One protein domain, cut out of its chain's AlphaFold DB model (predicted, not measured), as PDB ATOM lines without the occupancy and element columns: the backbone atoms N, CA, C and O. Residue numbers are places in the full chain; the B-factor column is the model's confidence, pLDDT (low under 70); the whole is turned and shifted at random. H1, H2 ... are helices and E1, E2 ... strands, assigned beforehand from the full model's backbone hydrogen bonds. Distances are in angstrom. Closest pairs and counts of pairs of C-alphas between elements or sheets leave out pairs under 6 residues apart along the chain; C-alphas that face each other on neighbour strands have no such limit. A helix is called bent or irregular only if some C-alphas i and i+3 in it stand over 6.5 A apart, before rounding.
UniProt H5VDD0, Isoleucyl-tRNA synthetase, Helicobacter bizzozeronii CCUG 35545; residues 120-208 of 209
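Overview. This is residues 120 to 208 of the 209 residues of the protein "Isoleucyl-tRNA synthetase" of Helicobacter bizzozeronii CCUG 35545 (UniProt H5VDD0). A strongly twisted sheet of five strands makes the body of this domain, with the irregular helix H3 packed along one face of it, over E4 and E3. H1 only grazes the sheet, the short helix H2 lies off the sheet after the end of E2, and a long loop, residues 137 to 148, runs from H1 to E2. The printed part has 89 residues, with three named helices and five named strands in the order E1, H1, E2, H2, E3, E4, H3, E5. The mixed sheet has the order E1, E2, E4, E3, E5, and the class is mixed, helices and strands. The whole is compact, with a radius of gyration of the C-alphas of 13.0 A, and spans 39 by 30 by 25 A.

Arrangement. In the sheet, E2, residues 149 to 154, and E4, residues 181 to 184, are parallel neighbours, with N 182 and O 149 at 2.8 A. The edge strand E1, residues 120 to 124, is antiparallel to E2, with N 123 and O 150 at 2.8 A. E3, residues 173 to 177, forms a hairpin with E4, with N 175 and O 183 at 2.7 A. E4 is staggered: residues 181 to 182 pair with E2 and residues 182 to 184 with E3. The other edge strand, E5, residues 201 to 206, is antiparallel to E3, with N 205 and O 174 at 2.7 A. From edge to edge the strands' lines turn by 109 degrees. H3, residues 185 to 193, is on the sheet at a height of 9.2 A, over E4 and, only just, with 3 C-alphas, over E3; it runs along the strands, at 7 degrees to E4 on the local plane. The closest C-alphas of H3 and E3 are those of Leu 185 and Ala 175, 4.7 A apart. E4, H3 and E5 make a split strand-helix-strand unit, two strands running the same way with E3 between them, and its crossover is right-handed. H1, residues 127 to 136, only grazes the sheet, with residues 130 to 136. H2, residues 157 to 162, is not on the sheet, but only just, with 4 pairs of C-alphas within 10 A. In H1 every O i to N i+4 pair is within hydrogen-bond range; in H3 3 of 5 are, and in H2 0 of 2, beside 2 of 3 O i to N i+3 pairs.

Along the chain. E1 begins at C-alpha 120, (229.113, 170.117, 92.182). E2 measures 15.7 A from first to last C-alpha, E5 14.7 A and H1 14.4 A. H3 measures 13.5 A and is irregular: C-alphas 186 and 189 are 7.1 A apart. E5 ends at C-alpha 206, (230.603, 182.932, 109.789).

Size, cuts and confidence. The C-alphas farthest apart are those of Gln 142 and Trp 158, at 39.0 A. The printed part has no cut, and the link from H1 to E2 is long, with 12 residues. The mean pLDDT of the printed part is 83.5; residues 137 to 146 and residue 208 are under 70.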
ATOM      1  N   PHE A 120     229.515 169.635  90.868       93.50
ATOM      2  CA  PHE A 120     229.113 170.117  92.182       93.50
ATOM      3  C   PHE A 120     228.397 168.984  92.911       93.50
ATOM      4  O   PHE A 120     227.521 168.338  92.340       93.50
ATOM      5  N   VAL A 121     228.793 168.719  94.154       92.75
ATOM      6  CA  VAL A 121     228.256 167.617  94.960       92.75
ATOM      7  C   VAL A 121     227.802 168.153  96.308       92.75
ATOM      8  O   VAL A 121     228.554 168.842  96.996       92.75
ATOM      9  N   SER A 122     226.572 167.822  96.688       91.94
ATOM     10  CA  SER A 122     225.985 168.172  97.978       91.94
ATOM     11  C   SER A 122     226.254 167.080  99.016       91.94
ATOM     12  O   SER A 122     225.844 165.934  98.838       91.94
ATOM     13  N   PHE A 123     226.898 167.445 100.123       92.88
ATOM     14  CA  PHE A 123     227.113 166.587 101.284       92.88
ATOM     15  C   PHE A 123     226.115 166.947 102.386       92.88
ATOM     16  O   PHE A 123     226.281 167.999 103.013       92.88
ATOM     17  N   PRO A 124     225.085 166.116 102.633       91.88
ATOM     18  CA  PRO A 124     224.109 166.388 103.677       91.88
ATOM     19  C   PRO A 124     224.772 166.355 105.055       91.88
ATOM     20  O   PRO A 124     225.600 165.492 105.360       91.88
ATOM     21  N   LEU A 125     224.405 167.313 105.900       89.56
ATOM     22  CA  LEU A 125     224.810 167.356 107.294       89.56
ATOM     23  C   LEU A 125     224.061 166.291 108.092       89.56
ATOM     24  O   LEU A 125     222.888 166.006 107.860       89.56
ATOM     25  N   GLN A 126     224.734 165.745 109.103       88.69
ATOM     26  CA  GLN A 126     224.072 164.892 110.081       88.69
ATOM     27  C   GLN A 126     222.999 165.689 110.847       88.69
ATOM     28  O   GLN A 126     223.227 166.869 111.140       88.69
ATOM     29  N   PRO A 127     221.880 165.062 111.257       83.44
ATOM     30  CA  PRO A 127     220.759 165.760 111.894       83.44
ATOM     31  C   PRO A 127     221.147 166.607 113.114       83.44
ATOM     32  O   PRO A 127     220.671 167.728 113.275       83.44
ATOM     33  N   ALA A 128     222.066 166.115 113.951       83.81
ATOM     34  CA  ALA A 128     222.544 166.850 115.122       83.81
ATOM     35  C   ALA A 128     223.304 168.138 114.747       83.81
ATOM     36  O   ALA A 128     223.152 169.168 115.402       83.81
ATOM     37  N   SER A 129     224.107 168.097 113.681       82.94
ATOM     38  CA  SER A 129     224.852 169.258 113.178       82.94
ATOM     39  C   SER A 129     223.928 170.254 112.481       82.94
ATOM     40  O   SER A 129     224.074 171.458 112.669       82.94
ATOM     41  N   ALA A 130     222.944 169.751 111.734       81.88
ATOM     42  CA  ALA A 130     221.896 170.558 111.120       81.88
ATOM     43  C   ALA A 130     221.098 171.351 112.171       81.88
ATOM     44  O   ALA A 130     220.892 172.549 112.005       81.88
ATOM     45  N   GLN A 131     220.718 170.723 113.289       78.69
ATOM     46  CA  GLN A 131     220.003 171.394 114.383       78.69
ATOM     47  C   GLN A 131     220.831 172.500 115.050       78.69
ATOM     48  O   GLN A 131     220.303 173.576 115.318       78.69
ATOM     49  N   LYS A 132     222.127 172.264 115.292       80.12
ATOM     50  CA  LYS A 132     223.026 173.294 115.844       80.12
ATOM     51  C   LYS A 132     223.145 174.492 114.909       80.12
ATOM     52  O   LYS A 132     222.994 175.629 115.340       80.12
ATOM     53  N   LEU A 133     223.338 174.229 113.619       79.12
ATOM     54  CA  LEU A 133     223.428 175.272 112.604       79.12
ATOM     55  C   LEU A 133     222.106 176.046 112.471       79.12
ATOM     56  O   LEU A 133     222.125 177.267 112.329       79.12
ATOM     57  N   ALA A 134     220.965 175.364 112.605       75.69
ATOM     58  CA  ALA A 134     219.650 175.998 112.625       75.69
ATOM     59  C   ALA A 134     219.469 176.966 113.819       75.69
ATOM     60  O   ALA A 134     218.848 178.020 113.692       75.69
ATOM     61  N   GLN A 135     220.032 176.627 114.980       73.31
ATOM     62  CA  GLN A 135     219.990 177.478 116.173       73.31
ATOM     63  C   GLN A 135     220.937 178.682 116.053       73.31
ATOM     64  O   GLN A 135     220.545 179.802 116.381       73.31
ATOM     65  N   GLU A 136     222.161 178.469 115.561       71.19
ATOM     66  CA  GLU A 136     223.192 179.510 115.448       71.19
ATOM     67  C   GLU A 136     222.894 180.550 114.365       71.19
ATOM     68  O   GLU A 136     223.179 181.729 114.552       71.19
ATOM     69  N   ALA A 137     222.296 180.147 113.240       65.88
ATOM     70  CA  ALA A 137     221.964 181.085 112.167       65.88
ATOM     71  C   ALA A 137     220.625 181.826 112.378       65.88
ATOM     72  O   ALA A 137     220.158 182.503 111.464       65.88
ATOM     73  N   HIS A 138     220.024 181.735 113.577       63.19
ATOM     74  CA  HIS A 138     218.770 182.405 113.950       63.19
ATOM     75  C   HIS A 138     217.625 182.184 112.946       63.19
ATOM     76  O   HIS A 138     216.880 183.108 112.614       63.19
ATOM     77  N   PHE A 139     217.473 180.956 112.446       59.97
ATOM     78  CA  PHE A 139     216.392 180.639 111.519       59.97
ATOM     79  C   PHE A 139     215.022 180.804 112.201       59.97
ATOM     80  O   PHE A 139     214.786 180.264 113.283       59.97
ATOM     81  N   SER A 140     214.089 181.523 111.564       51.84
ATOM     82  CA  SER A 140     212.683 181.506 111.990       51.84
ATOM     83  C   SER A 140     212.106 180.108 111.764       51.84
ATOM     84  O   SER A 140     212.248 179.532 110.684       51.84
ATOM     85  N   THR A 141     211.432 179.563 112.776       51.84
ATOM     86  CA  THR A 141     210.905 178.184 112.830       51.84
ATOM     87  C   THR A 141     209.956 177.805 111.688       51.84
ATOM     88  O   THR A 141     209.689 176.622 111.505       51.84
ATOM     89  N   GLN A 142     209.460 178.771 110.910       52.88
ATOM     90  CA  GLN A 142     208.529 178.545 109.798       52.88
ATOM     91  C   GLN A 142     209.201 178.371 108.426       52.88
ATOM     92  O   GLN A 142     208.554 177.865 107.514       52.88
ATOM     93  N   GLU A 143     210.480 178.729 108.267       57.28
ATOM     94  CA  GLU A 143     211.164 178.692 106.959       57.28
ATOM     95  C   GLU A 143     212.422 177.805 106.950       57.28
ATOM     96  O   GLU A 143     213.062 177.667 105.911       57.28
ATOM     97  N   CYS A 144     212.817 177.215 108.086       61.53
ATOM     98  CA  CYS A 144     214.078 176.471 108.200       61.53
ATOM     99  C   CYS A 144     214.125 175.296 107.202       61.53
ATOM    100  O   CYS A 144     213.167 174.517 107.149       61.53
ATOM    101  N   PRO A 145     215.225 175.105 106.446       66.12
ATOM    102  CA  PRO A 145     215.354 173.959 105.561       66.12
ATOM    103  C   PRO A 145     215.379 172.693 106.425       66.12
ATOM    104  O   PRO A 145     216.001 172.675 107.490       66.12
ATOM    105  N   GLN A 146     214.692 171.640 105.980       68.31
ATOM    106  CA  GLN A 146     214.666 170.364 106.707       68.31
ATOM    107  C   GLN A 146     216.030 169.668 106.681       68.31
ATOM    108  O   GLN A 146     216.388 168.962 107.622       68.31
ATOM    109  N   GLU A 147     216.805 169.911 105.625       81.00
ATOM    110  CA  GLU A 147     218.131 169.353 105.420       81.00
ATOM    111  C   GLU A 147     219.096 170.470 105.041       81.00
ATOM    112  O   GLU A 147     218.781 171.345 104.235       81.00
ATOM    113  N   PHE A 148     220.287 170.432 105.629       87.00
ATOM    114  CA  PHE A 148     221.383 171.316 105.265       87.00
ATOM    115  C   PHE A 148     222.460 170.493 104.583       87.00
ATOM    116  O   PHE A 148     222.808 169.420 105.073       87.00
ATOM    117  N   ALA A 149     223.022 171.000 103.492       90.50
ATOM    118  CA  ALA A 149     224.075 170.308 102.765       90.50
ATOM    119  C   ALA A 149     225.197 171.262 102.363       90.50
ATOM    120  O   ALA A 149     224.957 172.359 101.864       90.50
ATOM    121  N   LEU A 150     226.439 170.828 102.549       91.81
ATOM    122  CA  LEU A 150     227.611 171.530 102.039       91.81
ATOM    123  C   LEU A 150     227.791 171.210 100.564       91.81
ATOM    124  O   LEU A 150     227.924 170.045 100.197       91.81
ATOM    125  N   VAL A 151     227.825 172.241  99.727       92.50
ATOM    126  CA  VAL A 151     228.087 172.063  98.299       92.50
ATOM    127  C   VAL A 151     229.582 172.210  98.055       92.50
ATOM    128  O   VAL A 151     230.163 173.263  98.319       92.50
ATOM    129  N   ILE A 152     230.201 171.146  97.548       93.44
ATOM    130  CA  ILE A 152     231.605 171.142  97.140       93.44
ATOM    131  C   ILE A 152     231.721 171.112  95.621       93.44
ATOM    132  O   ILE A 152     230.855 170.579  94.930       93.44
ATOM    133  N   TRP A 153     232.824 171.649  95.113       93.62
ATOM    134  CA  TRP A 153     233.199 171.581  93.706       93.62
ATOM    135  C   TRP A 153     234.445 170.710  93.552       93.62
ATOM    136  O   TRP A 153     235.382 170.823  94.343       93.62
ATOM    137  N   THR A 154     234.461 169.843  92.542       94.12
ATOM    138  CA  THR A 154     235.647 169.057  92.194       94.12
ATOM    139  C   THR A 154     235.752 168.847  90.690       94.12
ATOM    140  O   THR A 154     234.744 168.678  90.000       94.12
ATOM    141  N   THR A 155     236.990 168.815  90.193       95.19
ATOM    142  CA  THR A 155     237.309 168.415  88.815       95.19
ATOM    143  C   THR A 155     237.776 166.964  88.700       95.19
ATOM    144  O   THR A 155     238.127 166.487  87.621       95.19
ATOM    145  N   THR A 156     237.826 166.244  89.824       94.06
ATOM    146  CA  THR A 156     238.266 164.849  89.896       94.06
ATOM    147  C   THR A 156     237.202 163.996  90.588       94.06
ATOM    148  O   THR A 156     237.352 163.660  91.760       94.06
ATOM    149  N   PRO A 157     236.118 163.600  89.891       93.88
ATOM    150  CA  PRO A 157     235.030 162.826  90.498       93.88
ATOM    151  C   PRO A 157     235.495 161.525  91.167       93.88
ATOM    152  O   PRO A 157     234.980 161.134  92.211       93.88
ATOM    153  N   TRP A 158     236.526 160.882  90.611       92.88
ATOM    154  CA  TRP A 158     237.099 159.642  91.139       92.88
ATOM    155  C   TRP A 158     237.689 159.780  92.554       92.88
ATOM    156  O   TRP A 158     237.818 158.775  93.250       92.88
ATOM    157  N   THR A 159     238.004 160.995  93.025       92.94
ATOM    158  CA  THR A 159     238.502 161.210  94.395       92.94
ATOM    159  C   THR A 159     237.386 161.231  95.439       92.94
ATOM    160  O   THR A 159     237.674 161.126  96.629       92.94
ATOM    161  N   LEU A 160     236.114 161.346  95.034       93.19
ATOM    162  CA  LEU A 160     234.978 161.437  95.962       93.19
ATOM    163  C   LEU A 160     234.800 160.172  96.806       93.19
ATOM    164  O   LEU A 160     234.431 160.268  97.973       93.19
ATOM    165  N   ALA A 161     235.109 159.000  96.245       92.50
ATOM    166  CA  ALA A 161     235.021 157.727  96.960       92.50
ATOM    167  C   ALA A 161     236.000 157.636  98.146       92.50
ATOM    168  O   ALA A 161     235.747 156.902  99.096       92.50
ATOM    169  N   ALA A 162     237.099 158.396  98.105       92.88
ATOM    170  CA  ALA A 162     238.114 158.448  99.153       92.88
ATOM    171  C   ALA A 162     238.001 159.714 100.026       92.88
ATOM    172  O   ALA A 162     238.973 160.109 100.672       92.88
ATOM    173  N   ASN A 163     236.843 160.384 100.034       92.81
ATOM    174  CA  ASN A 163     236.636 161.575 100.852       92.81
ATOM    175  C   ASN A 163     236.678 161.231 102.353       92.81
ATOM    176  O   ASN A 163     235.913 160.393 102.826       92.81
ATOM    177  N   VAL A 164     237.536 161.921 103.105       92.75
ATOM    178  CA  VAL A 164     237.691 161.752 104.563       92.75
ATOM    179  C   VAL A 164     237.242 162.973 105.365       92.75
ATOM    180  O   VAL A 164     237.179 162.912 106.591       92.75
ATOM    181  N   GLY A 165     236.927 164.093 104.709       92.12
ATOM    182  CA  GLY A 165     236.533 165.314 105.398       92.12
ATOM    183  C   GLY A 165     236.374 166.512 104.470       92.12
ATOM    184  O   GLY A 165     236.920 166.553 103.371       92.12
ATOM    185  N   ILE A 166     235.631 167.510 104.942       91.62
ATOM    186  CA  ILE A 166     235.414 168.774 104.233       91.62
ATOM    187  C   ILE A 166     236.182 169.868 104.970       91.62
ATOM    188  O   ILE A 166     235.995 170.065 106.171       91.62
ATOM    189  N   ALA A 167     237.042 170.584 104.249       91.25
ATOM    190  CA  ALA A 167     237.783 171.712 104.793       91.25
ATOM    191  C   ALA A 167     237.010 173.015 104.566       91.25
ATOM    192  O   ALA A 167     236.654 173.349 103.436       91.25
ATOM    193  N   LEU A 168     236.792 173.773 105.639       89.44
ATOM    194  CA  LEU A 168     236.235 175.121 105.580       89.44
ATOM    195  C   LEU A 168     237.332 176.135 105.882       89.44
ATOM    196  O   LEU A 168     238.081 175.995 106.845       89.44
ATOM    197  N   LYS A 169     237.418 177.185 105.063       89.62
ATOM    198  CA  LYS A 169     238.323 178.310 105.299       89.62
ATOM    199  C   LYS A 169     237.903 179.064 106.575       89.62
ATOM    200  O   LYS A 169     236.771 179.560 106.616       89.62
ATOM    201  N   PRO A 170     238.790 179.211 107.581       88.94
ATOM    202  CA  PRO A 170     238.495 179.986 108.784       88.94
ATOM    203  C   PRO A 170     238.176 181.448 108.462       88.94
ATOM    204  O   PRO A 170     238.658 181.993 107.464       88.94
ATOM    205  N   ARG A 171     237.382 182.105 109.319       86.88
ATOM    206  CA  ARG A 171     237.009 183.534 109.215       86.88
ATOM    207  C   ARG A 171     236.304 183.917 107.912       86.88
ATOM    208  O   ARG A 171     236.213 185.099 107.591       86.88
ATOM    209  N   THR A 172     235.814 182.930 107.171       87.94
ATOM    210  CA  THR A 172     235.089 183.135 105.919       87.94
ATOM    211  C   THR A 172     233.596 183.011 106.178       87.94
ATOM    212  O   THR A 172     233.159 182.209 107.009       87.94
ATOM    213  N   THR A 173     232.825 183.836 105.478       88.06
ATOM    214  CA  THR A 173     231.366 183.821 105.539       88.06
ATOM    215  C   THR A 173     230.815 182.925 104.432       88.06
ATOM    216  O   THR A 173     231.132 183.101 103.254       88.06
ATOM    217  N   TYR A 174     229.973 181.976 104.816       89.31
ATOM    218  CA  TYR A 174     229.282 181.052 103.929       89.31
ATOM    219  C   TYR A 174     227.813 181.447 103.851       89.31
ATOM    220  O   TYR A 174     227.178 181.663 104.875       89.31
ATOM    221  N   ALA A 175     227.272 181.571 102.647       88.31
ATOM    222  CA  ALA A 175     225.855 181.773 102.426       88.31
ATOM    223  C   ALA A 175     225.082 180.463 102.586       88.31
ATOM    224  O   ALA A 175     225.569 179.386 102.232       88.31
ATOM    225  N   ILE A 176     223.850 180.588 103.064       87.69
ATOM    226  CA  ILE A 176     222.873 179.514 103.145       87.69
ATOM    227  C   ILE A 176     221.709 179.874 102.228       87.69
ATOM    228  O   ILE A 176     221.157 180.977 102.297       87.69
ATOM    229  N   THR A 177     221.357 178.945 101.348       86.88
ATOM    230  CA  THR A 177     220.205 179.086 100.451       86.88
ATOM    231  C   THR A 177     218.912 178.647 101.137       86.88
ATOM    232  O   THR A 177     218.928 177.873 102.093       86.88
ATOM    233  N   SER A 178     217.766 179.062 100.599       82.75
ATOM    234  CA  SER A 178     216.440 178.607 101.042       82.75
ATOM    235  C   SER A 178     216.238 177.085 100.942       82.75
ATOM    236  O   SER A 178     215.328 176.544 101.555       82.75
ATOM    237  N   LYS A 179     217.069 176.387 100.158       81.94
ATOM    238  CA  LYS A 179     217.080 174.922 100.028       81.94
ATOM    239  C   LYS A 179     218.057 174.233 100.990       81.94
ATOM    240  O   LYS A 179     218.212 173.025 100.918       81.94
ATOM    241  N   GLY A 180     218.724 174.984 101.869       82.81
ATOM    242  CA  GLY A 180     219.674 174.438 102.842       82.81
ATOM    243  C   GLY A 180     221.079 174.182 102.297       82.81
ATOM    244  O   GLY A 180     221.929 173.669 103.024       82.81
ATOM    245  N   HIS A 181     221.376 174.572 101.053       88.75
ATOM    246  CA  HIS A 181     222.739 174.508 100.521       88.75
ATOM    247  C   HIS A 181     223.633 175.572 101.155       88.75
ATOM    248  O   HIS A 181     223.266 176.751 101.178       88.75
ATOM    249  N   ILE A 182     224.811 175.152 101.611       89.06
ATOM    250  CA  ILE A 182     225.847 175.981 102.226       89.06
ATOM    251  C   ILE A 182     227.001 176.140 101.232       89.06
ATOM    252  O   ILE A 182     227.567 175.143 100.775       89.06
ATOM    253  N   ILE A 183     227.367 177.386 100.914       90.44
ATOM    254  CA  ILE A 183     228.451 177.716  99.974       90.44
ATOM    255  C   ILE A 183     229.163 179.013 100.367       90.44
ATOM    256  O   ILE A 183     228.612 179.827 101.094       90.44
ATOM    257  N   ALA A 184     230.389 179.248  99.897       89.56
ATOM    258  CA  ALA A 184     231.080 180.516 100.121       89.56
ATOM    259  C   ALA A 184     230.273 181.697  99.545       89.56
ATOM    260  O   ALA A 184     229.843 181.651  98.390       89.56
ATOM    261  N   LEU A 185     230.095 182.765 100.334       87.25
ATOM    262  CA  LEU A 185     229.256 183.916  99.967       87.25
ATOM    263  C   LEU A 185     229.674 184.555  98.630       87.25
ATOM    264  O   LEU A 185     228.818 184.887  97.817       87.25
ATOM    265  N   GLU A 186     230.982 184.658  98.381       87.56
ATOM    266  CA  GLU A 186     231.557 185.238  97.155       87.56
ATOM    267  C   GLU A 186     231.170 184.475  95.875       87.56
ATOM    268  O   GLU A 186     231.131 185.054  94.789       87.56
ATOM    269  N   LEU A 187     230.881 183.177  95.992       87.69
ATOM    270  CA  LEU A 187     230.519 182.312  94.865       87.69
ATOM    271  C   LEU A 187     229.007 182.116  94.740       87.69
ATOM    272  O   LEU A 187     228.524 181.714  93.683       87.69
ATOM    273  N   ALA A 188     228.255 182.412  95.799       86.12
ATOM    274  CA  ALA A 188     226.848 182.060  95.901       86.12
ATOM    275  C   ALA A 188     225.988 182.724  94.810       86.12
ATOM    276  O   ALA A 188     225.172 182.051  94.189       86.12
ATOM    277  N   GLN A 189     226.208 184.016  94.528       85.81
ATOM    278  CA  GLN A 189     225.476 184.732  93.473       85.81
ATOM    279  C   GLN A 189     225.740 184.133  92.087       85.81
ATOM    280  O   GLN A 189     224.797 183.805  91.374       85.81
ATOM    281  N   LYS A 190     227.013 183.896  91.745       89.12
ATOM    282  CA  LYS A 190     227.400 183.331  90.443       89.12
ATOM    283  C   LYS A 190     226.808 181.942  90.216       89.12
ATOM    284  O   LYS A 190     226.351 181.638  89.121       89.12
ATOM    285  N   LEU A 191     226.796 181.099  91.246       88.38
ATOM    286  CA  LEU A 191     226.275 179.734  91.137       88.38
ATOM    287  C   LEU A 191     224.742 179.684  91.054       88.38
ATOM    288  O   LEU A 191     224.201 178.771  90.431       88.38
ATOM    289  N   LEU A 192     224.048 180.667  91.637       87.44
ATOM    290  CA  LEU A 192     222.606 180.847  91.454       87.44
ATOM    291  C   LEU A 192     222.275 181.330  90.036       87.44
ATOM    292  O   LEU A 192     221.362 180.800  89.412       87.44
ATOM    293  N   GLU A 193     223.040 182.285  89.499       89.50
ATOM    294  CA  GLU A 193     222.880 182.771  88.118       89.50
ATOM    295  C   GLU A 193     223.139 181.672  87.080       89.50
ATOM    296  O   GLU A 193     222.451 181.595  86.065       89.50
ATOM    297  N   GLN A 194     224.102 180.788  87.351       88.06
ATOM    298  CA  GLN A 194     224.408 179.630  86.511       88.06
ATOM    299  C   GLN A 194     223.388 178.487  86.646       88.06
ATOM    300  O   GLN A 194     223.507 177.489  85.938       88.06
ATOM    301  N   GLY A 195     222.405 178.600  87.549       86.12
ATOM    302  CA  GLY A 195     221.402 177.562  87.796       86.12
ATOM    303  C   GLY A 195     221.963 176.285  88.429       86.12
ATOM    304  O   GLY A 195     221.304 175.251  88.406       86.12
ATOM    305  N   ILE A 196     223.180 176.336  88.980       85.56
ATOM    306  CA  ILE A 196     223.831 175.198  89.649       85.56
ATOM    307  C   ILE A 196     223.257 175.015  91.056       85.56
ATOM    308  O   ILE A 196     223.148 173.897  91.555       85.56
ATOM    309  N   LEU A 197     222.895 176.124  91.703       83.44
ATOM    310  CA  LEU A 197     222.203 176.130  92.983       83.44
ATOM    311  C   LEU A 197     220.735 176.490  92.781       83.44
ATOM    312  O   LEU A 197     220.400 177.399  92.027       83.44
ATOM    313  N   GLU A 198     219.867 175.830  93.539       78.88
ATOM    314  CA  GLU A 198     218.449 176.164  93.603       78.88
ATOM    315  C   GLU A 198     218.127 177.004  94.845       78.88
ATOM    316  O   GLU A 198     218.632 176.749  95.943       78.88
ATOM    317  N   GLY A 199     217.215 177.966  94.685       79.88
ATOM    318  CA  GLY A 199     216.659 178.762  95.780       79.88
ATOM    319  C   GLY A 199     217.116 180.221  95.793       79.88
ATOM    320  O   GLY A 199     217.586 180.758  94.795       79.88
ATOM    321  N   LYS A 200     216.925 180.887  96.934       81.12
ATOM    322  CA  LYS A 200     217.372 182.269  97.176       81.12
ATOM    323  C   LYS A 200     218.405 182.296  98.294       81.12
ATOM    324  O   LYS A 200     218.369 181.441  99.178       81.12
ATOM    325  N   LEU A 201     219.304 183.280  98.268       81.56
ATOM    326  CA  LEU A 201     220.182 183.551  99.407       81.56
ATOM    327  C   LEU A 201     219.327 183.989 100.583       81.56
ATOM    328  O   LEU A 201     218.507 184.895 100.442       81.56
ATOM    329  N   TRP A 202     219.517 183.329 101.715       74.69
ATOM    330  CA  TRP A 202     218.653 183.529 102.864       74.69
ATOM    331  C   TRP A 202     219.420 183.917 104.121       74.69
ATOM    332  O   TRP A 202     219.025 184.854 104.808       74.69
ATOM    333  N   GLY A 203     220.550 183.260 104.384       77.00
ATOM    334  CA  GLY A 203     221.362 183.526 105.568       77.00
ATOM    335  C   GLY A 203     222.856 183.463 105.293       77.00
ATOM    336  O   GLY A 203     223.292 183.083 104.204       77.00
ATOM    337  N   ALA A 204     223.645 183.829 106.299       79.50
ATOM    338  CA  ALA A 204     225.095 183.756 106.250       79.50
ATOM    339  C   ALA A 204     225.653 183.207 107.571       79.50
ATOM    340  O   ALA A 204     225.344 183.717 108.644       79.50
ATOM    341  N   LEU A 205     226.495 182.182 107.480       78.75
ATOM    342  CA  LEU A 205     227.232 181.579 108.581       78.75
ATOM    343  C   LEU A 205     228.678 182.065 108.545       78.75
ATOM    344  O   LEU A 205     229.357 181.936 107.526       78.75
ATOM    345  N   LYS A 206     229.187 182.578 109.663       79.81
ATOM    346  CA  LYS A 206     230.603 182.932 109.789       79.81
ATOM    347  C   LYS A 206     231.337 181.843 110.559       79.81
ATOM    348  O   LYS A 206     231.038 181.612 111.723       79.81
ATOM    349  N   VAL A 207     232.326 181.216 109.927       75.19
ATOM    350  CA  VAL A 207     233.150 180.195 110.590       75.19
ATOM    351  C   VAL A 207     234.130 180.886 111.542       75.19
ATOM    352  O   VAL A 207     235.055 181.579 111.100       75.19
ATOM    353  N   SER A 208     233.908 180.733 112.850       66.81
ATOM    354  CA  SER A 208     234.881 181.078 113.893       66.81
ATOM    355  C   SER A 208     236.036 180.073 113.899       66.81
ATOM    356  O   SER A 208     235.856 178.945 113.449       66.81
TER     357      SER A 208